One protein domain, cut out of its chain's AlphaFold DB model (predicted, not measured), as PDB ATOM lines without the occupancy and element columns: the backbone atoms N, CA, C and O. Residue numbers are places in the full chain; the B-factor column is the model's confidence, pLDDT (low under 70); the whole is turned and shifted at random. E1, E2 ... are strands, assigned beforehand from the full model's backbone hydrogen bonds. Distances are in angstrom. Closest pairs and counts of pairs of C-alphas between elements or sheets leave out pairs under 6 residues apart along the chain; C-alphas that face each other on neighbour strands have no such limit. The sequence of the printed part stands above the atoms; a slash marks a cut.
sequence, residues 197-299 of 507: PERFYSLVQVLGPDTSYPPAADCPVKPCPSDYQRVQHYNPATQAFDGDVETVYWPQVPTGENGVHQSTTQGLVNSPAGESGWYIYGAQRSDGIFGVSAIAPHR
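What this domain is: This is residues 197 to 299 of the 507 residues of an uncharacterized protein of Leptolyngbya sp. SIOISBB (UniProt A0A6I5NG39). With little regular structure, a strongly twisted antiparallel sheet, E3 E2 E1 E4 E5, curls like part of a barrel, with long loops beyond it. Five named strands, E1 to E5 along the chain, hold 36 of 103 printed residues, all strand by class. The whole is compact, radius of gyration of the C-alphas 13.5 A, spanning 45 by 32 by 26 A.

How they stand to each other: E1, residues 200 to 209, hinge of this folded sheet, bends by 82 degrees at residue 205. N 202 and O 280 of E4, residues 278 to 284, at 2.9 A, and N 207 and O 230 of E2, residues 228 to 233, at 2.8 A, are within hydrogen-bond range. Edge strands E3, residues 245 to 249, and E5, residues 290 to 297, have their closest C-alphas, Tyr 249 and Gly 291, 4.7 A apart. E1 E2 E3 form a meander; E4, neighbour of E1, completes a Greek key.

Where its parts are: E1 runs 21.7 A from C-alpha 200 at (113.012, 72.164, 247.340); E5 ends at C-alpha 297, (99.155, 65.468, 252.550).

The domain as a whole: The printed part has no cut, and no printed residue is under 70.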
ATOM      1  N   PRO A 197     107.293  78.132 250.616       96.00
ATOM      2  CA  PRO A 197     107.843  77.888 251.947       96.00
ATOM      3  C   PRO A 197     109.349  77.659 251.930       96.00
ATOM      4  O   PRO A 197     110.031  78.003 252.889       96.00
ATOM      5  N   GLU A 198     109.852  77.042 250.859       95.69
ATOM      6  CA  GLU A 198     111.272  76.913 250.563       95.69
ATOM      7  C   GLU A 198     111.483  76.431 249.112       95.69
ATOM      8  O   GLU A 198     110.522  76.188 248.378       95.69
ATOM      9  N   ARG A 199     112.748  76.309 248.701       94.75
ATOM     10  CA  ARG A 199     113.210  76.038 247.332       94.75
ATOM     11  C   ARG A 199     113.117  74.585 246.851       94.75
ATOM     12  O   ARG A 199     113.022  74.388 245.640       94.75
ATOM     13  N   PHE A 200     113.098  73.581 247.731       98.19
ATOM     14  CA  PHE A 200     113.012  72.164 247.340       98.19
ATOM     15  C   PHE A 200     111.848  71.435 248.011       98.19
ATOM     16  O   PHE A 200     111.356  71.845 249.063       98.19
ATOM     17  N   TYR A 201     111.411  70.332 247.406       98.50
ATOM     18  CA  TYR A 201     110.403  69.447 247.978       98.50
ATOM     19  C   TYR A 201     110.589  67.990 247.546       98.50
ATOM     20  O   TYR A 201     111.213  67.713 246.525       98.50
ATOM     21  N   SER A 202     110.048  67.067 248.337       98.44
ATOM     22  CA  SER A 202     110.077  65.618 248.099       98.44
ATOM     23  C   SER A 202     108.759  64.974 248.536       98.44
ATOM     24  O   SER A 202     108.049  65.531 249.376       98.44
ATOM     25  N   LEU A 203     108.427  63.807 247.977       98.62
ATOM     26  CA  LEU A 203     107.327  62.950 248.423       98.62
ATOM     27  C   LEU A 203     107.876  61.813 249.294       98.62
ATOM     28  O   LEU A 203     108.653  60.983 248.823       98.62
ATOM     29  N   VAL A 204     107.446  61.751 250.557       98.56
ATOM     30  CA  VAL A 204     108.003  60.825 251.554       98.56
ATOM     31  C   VAL A 204     106.939  60.120 252.394       98.56
ATOM     32  O   VAL A 204     105.830  60.619 252.591       98.56
ATOM     33  N   GLN A 205     107.315  58.982 252.969       98.06
ATOM     34  CA  GLN A 205     106.623  58.360 254.091       98.06
ATOM     35  C   GLN A 205     107.438  58.561 255.372       98.06
ATOM     36  O   GLN A 205     108.654  58.392 255.384       98.06
ATOM     37  N   VAL A 206     106.772  58.927 256.468       97.31
ATOM     38  CA  VAL A 206     107.437  59.162 257.757       97.31
ATOM     39  C   VAL A 206     107.536  57.842 258.513       97.31
ATOM     40  O   VAL A 206     106.518  57.225 258.817       97.31
ATOM     41  N   LEU A 207     108.758  57.419 258.833       96.88
ATOM     42  CA  LEU A 207     109.025  56.169 259.551       96.88
ATOM     43  C   LEU A 207     109.015  56.359 261.076       96.88
ATOM     44  O   LEU A 207     108.784  55.407 261.819       96.88
ATOM     45  N   GLY A 208     109.256  57.587 261.540       95.44
ATOM     46  CA  GLY A 208     109.226  57.972 262.952       95.44
ATOM     47  C   GLY A 208     110.451  58.766 263.391       95.44
ATOM     48  O   GLY A 208     111.321  59.052 262.571       95.44
ATOM     49  N   PRO A 209     110.529  59.137 264.680       95.25
ATOM     50  CA  PRO A 209     111.623  59.954 265.186       95.25
ATOM     51  C   PRO A 209     112.961  59.215 265.096       95.25
ATOM     52  O   PRO A 209     113.048  58.022 265.401       95.25
ATOM     53  N   ASP A 210     114.014  59.938 264.729       95.62
ATOM     54  CA  ASP A 210     115.384  59.451 264.811       95.62
ATOM     55  C   ASP A 210     115.903  59.611 266.245       95.62
ATOM     56  O   ASP A 210     116.204  60.709 266.713       95.62
ATOM     57  N   THR A 211     116.001  58.496 266.966       93.25
ATOM     58  CA  THR A 211     116.419  58.478 268.373       93.25
ATOM     59  C   THR A 211     117.920  58.677 268.577       93.25
ATOM     60  O   THR A 211     118.365  58.730 269.725       93.25
ATOM     61  N   SER A 212     118.710  58.786 267.502       95.38
ATOM     62  CA  SER A 212     120.121  59.182 267.594       95.38
ATOM     63  C   SER A 212     120.299  60.677 267.894       95.38
ATOM     64  O   SER A 212     121.369  61.086 268.348       95.38
ATOM     65  N   TYR A 213     119.241  61.474 267.721       94.38
ATOM     66  CA  TYR A 213     119.209  62.903 268.008       94.38
ATOM     67  C   TYR A 213     118.433  63.205 269.298       94.38
ATOM     68  O   TYR A 213     117.554  62.436 269.702       94.38
ATOM     69  N   PRO A 214     118.732  64.331 269.976       91.06
ATOM     70  CA  PRO A 214     118.037  64.699 271.203       91.06
ATOM     71  C   PRO A 214     116.528  64.907 270.975       91.06
ATOM     72  O   PRO A 214     116.102  65.233 269.860       91.06
ATOM     73  N   PRO A 215     115.706  64.730 272.027       90.88
ATOM     74  CA  PRO A 215     114.295  65.091 271.983       90.88
ATOM     75  C   PRO A 215     114.128  66.600 271.766       90.88
ATOM     76  O   PRO A 215     114.977  67.390 272.189       90.88
ATOM     77  N   ALA A 216     113.012  66.995 271.153       89.06
ATOM     78  CA  ALA A 216     112.640  68.394 271.007       89.06
ATOM     79  C   ALA A 216     112.539  69.076 272.380       89.06
ATOM     80  O   ALA A 216     112.119  68.466 273.371       89.06
ATOM     81  N   ALA A 217     112.896  70.359 272.433       86.81
ATOM     82  CA  ALA A 217     112.821  71.139 273.666       86.81
ATOM     83  C   ALA A 217     111.366  71.327 274.126       86.81
ATOM     84  O   ALA A 217     111.060  71.214 275.319       86.81
ATOM     85  N   ASP A 218     110.460  71.565 273.174       87.19
ATOM     86  CA  ASP A 218     109.044  71.760 273.440       87.19
ATOM     87  C   ASP A 218     108.134  70.976 272.490       87.19
ATOM     88  O   ASP A 218     108.505  70.679 271.360       87.19
ATOM     89  N   CYS A 219     106.963  70.573 272.987       88.50
ATOM     90  CA  CYS A 219     105.986  69.786 272.245       88.50
ATOM     91  C   CYS A 219     104.653  69.685 273.018       88.50
ATOM     92  O   CYS A 219     104.672  69.758 274.254       88.50
ATOM     93  N   PRO A 220     103.526  69.401 272.330       85.62
ATOM     94  CA  PRO A 220     102.205  69.343 272.959       85.62
ATOM     95  C   PRO A 220     102.073  68.299 274.082       85.62
ATOM     96  O   PRO A 220     101.429  68.556 275.097       85.62
ATOM     97  N   VAL A 221     102.670  67.110 273.913       86.12
ATOM     98  CA  VAL A 221     102.579  65.999 274.881       86.12
ATOM     99  C   VAL A 221     103.970  65.504 275.273       86.12
ATOM    100  O   VAL A 221     104.753  65.102 274.419       86.12
ATOM    101  N   LYS A 222     104.299  65.491 276.569       89.06
ATOM    102  CA  LYS A 222     105.591  64.973 277.062       89.06
ATOM    103  C   LYS A 222     105.550  63.435 277.229       89.06
ATOM    104  O   LYS A 222     104.502  62.908 277.604       89.06
ATOM    105  N   PRO A 223     106.677  62.714 277.045       90.19
ATOM    106  CA  PRO A 223     107.994  63.213 276.631       90.19
ATOM    107  C   PRO A 223     108.025  63.606 275.149       90.19
ATOM    108  O   PRO A 223     107.341  63.002 274.326       90.19
ATOM    109  N   CYS A 224     108.831  64.614 274.808       90.25
ATOM    110  CA  CYS A 224     108.930  65.062 273.423       90.25
ATOM    111  C   CYS A 224     109.680  64.051 272.551       90.25
ATOM    112  O   CYS A 224     110.733  63.565 272.970       90.25
ATOM    113  N   PRO A 225     109.179  63.748 271.337       90.88
ATOM    114  CA  PRO A 225     109.972  63.046 270.336       90.88
ATOM    115  C   PRO A 225     111.115  63.944 269.847       90.88
ATOM    116  O   PRO A 225     111.122  65.146 270.109       90.88
ATOM    117  N   SER A 226     112.079  63.368 269.128       92.75
ATOM    118  CA  SER A 226     113.100  64.160 268.438       92.75
ATOM    119  C   SER A 226     112.480  65.059 267.364       92.75
ATOM    120  O   SER A 226     111.500  64.672 266.723       92.75
ATOM    121  N   ASP A 227     113.079  66.230 267.141       92.62
ATOM    122  CA  ASP A 227     112.819  67.056 265.952       92.62
ATOM    123  C   ASP A 227     113.360  66.399 264.674       92.62
ATOM    124  O   ASP A 227     113.041  66.817 263.570       92.62
ATOM    125  N   TYR A 228     114.172  65.350 264.795       95.56
ATOM    126  CA  TYR A 228     114.693  64.612 263.655       95.56
ATOM    127  C   TYR A 228     113.784  63.428 263.356       95.56
ATOM    128  O   TYR A 228     113.426  62.659 264.252       95.56
ATOM    129  N   GLN A 229     113.385  63.291 262.097       96.56
ATOM    130  CA  GLN A 229     112.501  62.230 261.630       96.56
ATOM    131  C   GLN A 229     113.225  61.399 260.584       96.56
ATOM    132  O   GLN A 229     113.871  61.940 259.691       96.56
ATOM    133  N   ARG A 230     113.074  60.081 260.668       97.75
ATOM    134  CA  ARG A 230     113.430  59.182 259.579       97.75
ATOM    135  C   ARG A 230     112.304  59.175 258.561       97.75
ATOM    136  O   ARG A 230     111.143  58.950 258.919       97.75
ATOM    137  N   VAL A 231     112.652  59.380 257.304       98.12
ATOM    138  CA  VAL A 231     111.713  59.372 256.183       98.12
ATOM    139  C   VAL A 231     112.193  58.410 255.110       98.12
ATOM    140  O   VAL A 231     113.390  58.178 254.975       98.12
ATOM    141  N   GLN A 232     111.251  57.833 254.375       98.31
ATOM    142  CA  GLN A 232     111.518  57.015 253.202       98.31
ATOM    143  C   GLN A 232     110.984  57.718 251.964       98.31
ATOM    144  O   GLN A 232     109.815  58.112 251.931       98.31
ATOM    145  N   HIS A 233     111.833  57.873 250.958       98.56
ATOM    146  CA  HIS A 233     111.472  58.561 249.727       98.56
ATOM    147  C   HIS A 233     110.590  57.697 248.828       98.56
ATOM    148  O   HIS A 233     110.706  56.468 248.778       98.56
ATOM    149  N   TYR A 234     109.693  58.363 248.104       98.38
ATOM    150  CA  TYR A 234     108.969  57.744 247.007       98.38
ATOM    151  C   TYR A 234     109.937  57.416 245.872       98.38
ATOM    152  O   TYR A 234     110.724  58.263 245.454       98.38
ATOM    153  N   ASN A 235     109.847  56.201 245.353       97.06
ATOM    154  CA  ASN A 235     110.652  55.725 244.247       97.06
ATOM    155  C   ASN A 235     109.809  55.722 242.960       97.06
ATOM    156  O   ASN A 235     108.921  54.878 242.805       97.06
ATOM    157  N   PRO A 236     110.090  56.622 242.000       94.19
ATOM    158  CA  PRO A 236     109.342  56.692 240.748       94.19
ATOM    159  C   PRO A 236     109.437  55.413 239.903       94.19
ATOM    160  O   PRO A 236     108.538  55.139 239.113       94.19
ATOM    161  N   ALA A 237     110.506  54.619 240.056       94.56
ATOM    162  CA  ALA A 237     110.716  53.408 239.262       94.56
ATOM    163  C   ALA A 237     109.828  52.237 239.713       94.56
ATOM    164  O   ALA A 237     109.398  51.438 238.882       94.56
ATOM    165  N   THR A 238     109.555  52.128 241.014       96.56
ATOM    166  CA  THR A 238     108.708  51.074 241.609       96.56
ATOM    167  C   THR A 238     107.295  51.566 241.919       96.56
ATOM    168  O   THR A 238     106.410  50.755 242.190       96.56
ATOM    169  N   GLN A 239     107.081  52.883 241.861       95.44
ATOM    170  CA  GLN A 239     105.853  53.573 242.244       95.44
ATOM    171  C   GLN A 239     105.448  53.353 243.715       95.44
ATOM    172  O   GLN A 239     104.259  53.379 244.049       95.44
ATOM    173  N   ALA A 240     106.427  53.162 244.604       97.06
ATOM    174  CA  ALA A 240     106.222  52.872 246.022       97.06
ATOM    175  C   ALA A 240     107.185  53.659 246.931       97.06
ATOM    176  O   ALA A 240     108.180  54.218 246.478       97.06
ATOM    177  N   PHE A 241     106.907  53.682 248.239       97.88
ATOM    178  CA  PHE A 241     107.843  54.179 249.256       97.88
ATOM    179  C   PHE A 241     108.879  53.104 249.598       97.88
ATOM    180  O   PHE A 241     108.870  52.538 250.685       97.88
ATOM    181  N   ASP A 242     109.740  52.777 248.639       97.56
ATOM    182  CA  ASP A 242     110.864  51.847 248.812       97.56
ATOM    183  C   ASP A 242     112.209  52.457 248.390       97.56
ATOM    184  O   ASP A 242     113.196  51.737 248.233       97.56
ATOM    185  N   GLY A 243     112.245  53.784 248.230       97.06
ATOM    186  CA  GLY A 243     113.462  54.538 247.967       97.06
ATOM    187  C   GLY A 243     114.350  54.671 249.200       97.06
ATOM    188  O   GLY A 243     114.145  54.013 250.231       97.06
ATOM    189  N   ASP A 244     115.335  55.557 249.081       97.00
ATOM    190  CA  ASP A 244     116.316  55.798 250.129       97.00
ATOM    191  C   ASP A 244     115.664  56.296 251.424       97.00
ATOM    192  O   ASP A 244     114.606  56.936 251.437       97.00
ATOM    193  N   VAL A 245     116.295  55.928 252.539       98.06
ATOM    194  CA  VAL A 245     115.878  56.322 253.881       98.06
ATOM    195  C   VAL A 245     116.905  57.282 254.438       98.06
ATOM    196  O   VAL A 245     118.081  56.937 254.543       98.06
ATOM    197  N   GLU A 246     116.446  58.441 254.883       97.19
ATOM    198  CA  GLU A 246     117.307  59.448 255.487       97.19
ATOM    199  C   GLU A 246     116.679  60.081 256.726       97.19
ATOM    200  O   GLU A 246     115.524  59.820 257.080       97.19
ATOM    201  N   THR A 247     117.478  60.905 257.394       97.69
ATOM    202  CA  THR A 247     117.062  61.697 258.543       97.69
ATOM    203  C   THR A 247     116.894  63.147 258.116       97.69
ATOM    204  O   THR A 247     117.835  63.763 257.624       97.69
ATOM    205  N   VAL A 248     115.708  63.701 258.358       97.19
ATOM    206  CA  VAL A 248     115.376  65.110 258.113       97.19
ATOM    207  C   VAL A 248     115.157  65.839 259.433       97.19
ATOM    208  O   VAL A 248     114.689  65.252 260.411       97.19
ATOM    209  N   TYR A 249     115.464  67.132 259.464       95.88
ATOM    210  CA  TYR A 249     115.118  68.012 260.573       95.88
ATOM    211  C   TYR A 249     113.708  68.564 260.357       95.88
ATOM    212  O   TYR A 249     113.481  69.388 259.477       95.88
ATOM    213  N   TRP A 250     112.756  68.114 261.166       94.19
ATOM    214  CA  TRP A 250     111.361  68.533 261.141       94.19
ATOM    215  C   TRP A 250     110.989  69.144 262.498       94.19
ATOM    216  O   TRP A 250     110.559  68.432 263.412       94.19
ATOM    217  N   PRO A 251     111.151  70.468 262.651       89.44
ATOM    218  CA  PRO A 251     111.052  71.115 263.949       89.44
ATOM    219  C   PRO A 251     109.642  71.041 264.538       89.44
ATOM    220  O   PRO A 251     108.644  71.298 263.858       89.44
ATOM    221  N   GLN A 252     109.565  70.777 265.842       87.81
ATOM    222  CA  GLN A 252     108.433  71.183 266.664       87.81
ATOM    223  C   GLN A 252     108.401  72.708 266.743       87.81
ATOM    224  O   GLN A 252     109.376  73.349 267.142       87.81
ATOM    225  N   VAL A 253     107.268  73.301 266.375       86.31
ATOM    226  CA  VAL A 253     107.104  74.753 266.444       86.31
ATOM    227  C   VAL A 253     106.637  75.136 267.849       86.31
ATOM    228  O   VAL A 253     105.662  74.552 268.334       86.31
ATOM    229  N   PRO A 254     107.305  76.093 268.522       83.00
ATOM    230  CA  PRO A 254     106.876  76.573 269.833       83.00
ATOM    231  C   PRO A 254     105.434  77.090 269.821       83.00
ATOM    232  O   PRO A 254     104.903  77.485 268.779       83.00
ATOM    233  N   THR A 255     104.793  77.106 270.987       84.88
ATOM    234  CA  THR A 255     103.457  77.701 271.107       84.88
ATOM    235  C   THR A 255     103.479  79.198 270.801       84.88
ATOM    236  O   THR A 255     104.418  79.912 271.157       84.88
ATOM    237  N   GLY A 256     102.425  79.675 270.133       77.06
ATOM    238  CA  GLY A 256     102.148  81.109 270.053       77.06
ATOM    239  C   GLY A 256     101.590  81.654 271.372       77.06
ATOM    240  O   GLY A 256     101.357  80.906 272.320       77.06
ATOM    241  N   GLU A 257     101.286  82.953 271.414       74.25
ATOM    242  CA  GLU A 257     100.702  83.624 272.595       74.25
ATOM    243  C   GLU A 257      99.388  82.980 273.082       74.25
ATOM    244  O   GLU A 257      99.046  83.051 274.259       74.25
ATOM    245  N   ASN A 258      98.663  82.305 272.188       75.75
ATOM    246  CA  ASN A 258      97.439  81.568 272.498       75.75
ATOM    247  C   ASN A 258      97.681  80.140 273.027       75.75
ATOM    248  O   ASN A 258      96.730  79.371 273.140       75.75
ATOM    249  N   GLY A 259      98.932  79.745 273.283       83.75
ATOM    250  CA  GLY A 259      99.279  78.405 273.758       83.75
ATOM    251  C   GLY A 259      99.087  77.292 272.718       83.75
ATOM    252  O   GLY A 259      99.141  76.115 273.070       83.75
ATOM    253  N   VAL A 260      98.849  77.630 271.445       85.44
ATOM    254  CA  VAL A 260      98.639  76.658 270.363       85.44
ATOM    255  C   VAL A 260      99.940  76.433 269.604       85.44
ATOM    256  O   VAL A 260     100.572  77.382 269.136       85.44
ATOM    257  N   HIS A 261     100.311  75.165 269.430       87.19
ATOM    258  CA  HIS A 261     101.341  74.764 268.477       87.19
ATOM    259  C   HIS A 261     100.755  74.804 267.060       87.19
ATOM    260  O   HIS A 261      99.794  74.088 266.776       87.19
ATOM    261  N   GLN A 262     101.319  75.625 266.169       86.31
ATOM    262  CA  GLN A 262     100.856  75.697 264.771       86.31
ATOM    263  C   GLN A 262     101.119  74.392 264.007       86.31
ATOM    264  O   GLN A 262     100.333  73.995 263.147       86.31
ATOM    265  N   SER A 263     102.197  73.695 264.370       89.88
ATOM    266  CA  SER A 263     102.568  72.399 263.816       89.88
ATOM    267  C   SER A 263     103.245  71.518 264.865       89.88
ATOM    268  O   SER A 263     103.876  72.011 265.801       89.88
ATOM    269  N   THR A 264     103.112  70.200 264.707       88.56
ATOM    270  CA  THR A 264     103.778  69.200 265.544       88.56
ATOM    271  C   THR A 264     104.084  67.935 264.747       88.56
ATOM    272  O   THR A 264     103.282  67.498 263.926       88.56
ATOM    273  N   THR A 265     105.226  67.298 265.025       88.25
ATOM    274  CA  THR A 265     105.550  65.951 264.514       88.25
ATOM    275  C   THR A 265     104.915  64.826 265.338       88.25
ATOM    276  O   THR A 265     105.034  63.649 264.994       88.25
ATOM    277  N   GLN A 266     104.208  65.147 266.428       86.44
ATOM    278  CA  GLN A 266     103.570  64.132 267.264       86.44
ATOM    279  C   GLN A 266     102.406  63.461 266.540       86.44
ATOM    280  O   GLN A 266     101.511  64.119 266.021       86.44
ATOM    281  N   GLY A 267     102.410  62.126 266.528       86.81
ATOM    282  CA  GLY A 267     101.367  61.333 265.873       86.81
ATOM    283  C   GLY A 267     101.425  61.346 264.344       86.81
ATOM    284  O   GLY A 267     100.603  60.689 263.716       86.81
ATOM    285  N   LEU A 268     102.409  62.021 263.744       87.50
ATOM    286  CA  LEU A 268     102.541  62.186 262.298       87.50
ATOM    287  C   LEU A 268     102.641  60.850 261.540       87.50
ATOM    288  O   LEU A 268     101.987  60.687 260.515       87.50
ATOM    289  N   VAL A 269     103.389  59.881 262.083       90.94
ATOM    290  CA  VAL A 269     103.522  58.512 261.531       90.94
ATOM    291  C   VAL A 269     102.168  57.809 261.415       90.94
ATOM    292  O   VAL A 269     101.913  57.102 260.449       90.94
ATOM    293  N   ASN A 270     101.295  58.019 262.402       90.88
ATOM    294  CA  ASN A 270     100.000  57.348 262.506       90.88
ATOM    295  C   ASN A 270      98.845  58.234 262.016       90.88
ATOM    296  O   ASN A 270      97.682  57.903 262.238       90.88
ATOM    297  N   SER A 271      99.151  59.388 261.419       91.94
ATOM    298  CA  SER A 271      98.141  60.335 260.968       91.94
ATOM    299  C   SER A 271      97.423  59.780 259.735       91.94
ATOM    300  O   SER A 271      98.090  59.526 258.730       91.94
ATOM    301  N   PRO A 272      96.079  59.654 259.746       93.69
ATOM    302  CA  PRO A 272      95.322  59.204 258.576       93.69
ATOM    303  C   PRO A 272      95.548  60.079 257.337       93.69
ATOM    304  O   PRO A 272      95.537  59.597 256.208       93.69
ATOM    305  N   ALA A 273      95.799  61.379 257.534       93.50
ATOM    306  CA  ALA A 273      96.146  62.286 256.441       93.50
ATOM    307  C   ALA A 273      97.434  61.871 255.701       93.50
ATOM    308  O   ALA A 273      97.580  62.159 254.516       93.50
ATOM    309  N   GLY A 274      98.346  61.188 256.393       94.31
ATOM    310  CA  GLY A 274      99.655  60.782 255.897       94.31
ATOM    311  C   GLY A 274      99.734  59.391 255.282       94.31
ATOM    312  O   GLY A 274     100.820  58.994 254.874       94.31
ATOM    313  N   GLU A 275      98.630  58.638 255.213       94.06
ATOM    314  CA  GLU A 275      98.635  57.238 254.748       94.06
ATOM    315  C   GLU A 275      99.215  57.070 253.335       94.06
ATOM    316  O   GLU A 275      99.875  56.079 253.042       94.06
ATOM    317  N   SER A 276      99.001  58.054 252.458       95.00
ATOM    318  CA  SER A 276      99.539  58.082 251.091       95.00
ATOM    319  C   SER A 276     100.908  58.764 250.974       95.00
ATOM    320  O   SER A 276     101.334  59.077 249.861       95.00
ATOM    321  N   GLY A 277     101.527  59.103 252.102       97.12
ATOM    322  CA  GLY A 277     102.710  59.950 252.189       97.12
ATOM    323  C   GLY A 277     102.418  61.450 252.271       97.12
ATOM    324  O   GLY A 277     101.279  61.920 252.161       97.12
ATOM    325  N   TRP A 278     103.500  62.195 252.464       98.00
ATOM    326  CA  TRP A 278     103.551  63.638 252.642       98.00
ATOM    327  C   TRP A 278     104.485  64.248 251.608       98.00
ATOM    328  O   TRP A 278     105.599  63.767 251.420       98.00
ATOM    329  N   TYR A 279     104.073  65.354 250.998       98.56
ATOM    330  CA  TYR A 279     105.049  66.275 250.438       98.56
ATOM    331  C   TYR A 279     105.712  67.029 251.591       98.56
ATOM    332  O   TYR A 279     105.006  67.613 252.415       98.56
ATOM    333  N   ILE A 280     107.041  67.030 251.637       98.50
ATOM    334  CA  ILE A 280     107.838  67.877 252.529       98.50
ATOM    335  C   ILE A 280     108.543  68.940 251.692       98.50
ATOM    336  O   ILE A 280     109.081  68.629 250.636       98.50
ATOM    337  N   TYR A 281     108.523  70.188 252.151       98.56
ATOM    338  CA  TYR A 281     109.165  71.332 251.505       98.56
ATOM    339  C   TYR A 281     110.234  71.887 252.434       98.56
ATOM    340  O   TYR A 281     110.011  71.957 253.644       98.56
ATOM    341  N   GLY A 282     111.368  72.301 251.884       97.19
ATOM    342  CA  GLY A 282     112.518  72.674 252.688       97.19
ATOM    343  C   GLY A 282     113.784  72.915 251.879       97.19
ATOM    344  O   GLY A 282     113.757  73.032 250.650       97.19
ATOM    345  N   ALA A 283     114.899  72.966 252.590       96.31
ATOM    346  CA  ALA A 283     116.224  73.090 252.008       96.31
ATOM    347  C   ALA A 283     117.266  72.361 252.854       96.31
ATOM    348  O   ALA A 283     117.050  72.052 254.026       96.31
ATOM    349  N   GLN A 284     118.419  72.088 252.252       94.69
ATOM    350  CA  GLN A 284     119.544  71.522 252.978       94.69
ATOM    351  C   GLN A 284     120.198  72.593 253.855       94.69
ATOM    352  O   GLN A 284     120.470  73.709 253.406       94.69
ATOM    353  N   ARG A 285     120.384  72.253 255.129       92.19
ATOM    354  CA  ARG A 285     121.023  73.092 256.143       92.19
ATOM    355  C   ARG A 285     122.538  73.029 256.012       92.19
ATOM    356  O   ARG A 285     123.081  72.054 255.498       92.19
ATOM    357  N   SER A 286     123.237  73.989 256.611       90.06
ATOM    358  CA  SER A 286     124.707  74.005 256.653       90.06
ATOM    359  C   SER A 286     125.361  72.732 257.230       90.06
ATOM    360  O   SER A 286     126.490  72.417 256.859       90.06
ATOM    361  N   ASP A 287     124.654  71.963 258.068       90.31
ATOM    362  CA  ASP A 287     125.078  70.652 258.595       90.31
ATOM    363  C   ASP A 287     124.824  69.464 257.639       90.31
ATOM    364  O   ASP A 287     125.189  68.329 257.948       90.31
ATOM    365  N   GLY A 288     124.234  69.717 256.472       91.81
ATOM    366  CA  GLY A 288     123.920  68.729 255.445       91.81
ATOM    367  C   GLY A 288     122.567  68.035 255.615       91.81
ATOM    368  O   GLY A 288     122.204  67.248 254.742       91.81
ATOM    369  N   ILE A 289     121.804  68.318 256.677       95.00
ATOM    370  CA  ILE A 289     120.489  67.709 256.922       95.00
ATOM    371  C   ILE A 289     119.399  68.533 256.229       95.00
ATOM    372  O   ILE A 289     119.405  69.763 256.285       95.00
ATOM    373  N   PHE A 290     118.432  67.872 255.590       97.25
ATOM    374  CA  PHE A 290     117.284  68.566 255.010       97.25
ATOM    375  C   PHE A 290     116.366  69.107 256.116       97.25
ATOM    376  O   PHE A 290     115.867  68.347 256.947       97.25
ATOM    377  N   GLY A 291     116.164  70.423 256.151       96.31
ATOM    378  CA  GLY A 291     115.263  71.101 257.079       96.31
ATOM    379  C   GLY A 291     113.886  71.300 256.461       96.31
ATOM    380  O   GLY A 291     113.763  71.945 255.423       96.31
ATOM    381  N   VAL A 292     112.851  70.759 257.101       96.88
ATOM    382  CA  VAL A 292     111.455  70.874 256.666       96.88
ATOM    383  C   VAL A 292     110.875  72.208 257.137       96.88
ATOM    384  O   VAL A 292     110.887  72.510 258.328       96.88
ATOM    385  N   SER A 293     110.316  72.974 256.202       96.06
ATOM    386  CA  SER A 293     109.649  74.264 256.431       96.06
ATOM    387  C   SER A 293     108.136  74.195 256.222       96.06
ATOM    388  O   SER A 293     107.392  74.979 256.815       96.06
ATOM    389  N   ALA A 294     107.653  73.256 255.404       97.62
ATOM    390  CA  ALA A 294     106.227  73.033 255.192       97.62
ATOM    391  C   ALA A 294     105.917  71.595 254.785       97.62
ATOM    392  O   ALA A 294     106.778  70.893 254.256       97.62
ATOM    393  N   ILE A 295     104.661  71.190 254.971       97.38
ATOM    394  CA  ILE A 295     104.161  69.870 254.578       97.38
ATOM    395  C   ILE A 295     102.820  69.936 253.864       97.38
ATOM    396  O   ILE A 295     102.035  70.858 254.077       97.38
ATOM    397  N   ALA A 296     102.516  68.917 253.065       97.50
ATOM    398  CA  ALA A 296     101.204  68.763 252.457       97.50
ATOM    399  C   ALA A 296     100.816  67.274 252.329       97.50
ATOM    400  O   ALA A 296     101.634  66.485 251.853       97.50
ATOM    401  N   PRO A 297      99.597  66.854 252.722       96.75
ATOM    402  CA  PRO A 297      99.155  65.468 252.550       96.75
ATOM    403  C   PRO A 297      99.037  65.108 251.064       96.75
ATOM    404  O   PRO A 297      98.299  65.771 250.337       96.75
ATOM    405  N   HIS A 298      99.708  64.052 250.597       96.69
ATOM    406  CA  HIS A 298      99.720  63.705 249.168       96.69
ATOM    407  C   HIS A 298      98.308  63.426 248.619       96.69
ATOM    408  O   HIS A 298      97.907  64.001 247.605       96.69
ATOM    409  N   ARG A 299      97.505  62.633 249.340       95.50
ATOM    410  CA  ARG A 299      96.131  62.271 248.958       95.50
ATOM    411  C   ARG A 299      95.181  63.461 248.830       95.50
ATOM    412  O   ARG A 299      94.182  63.339 248.129       95.50
TER     413      ARG A 299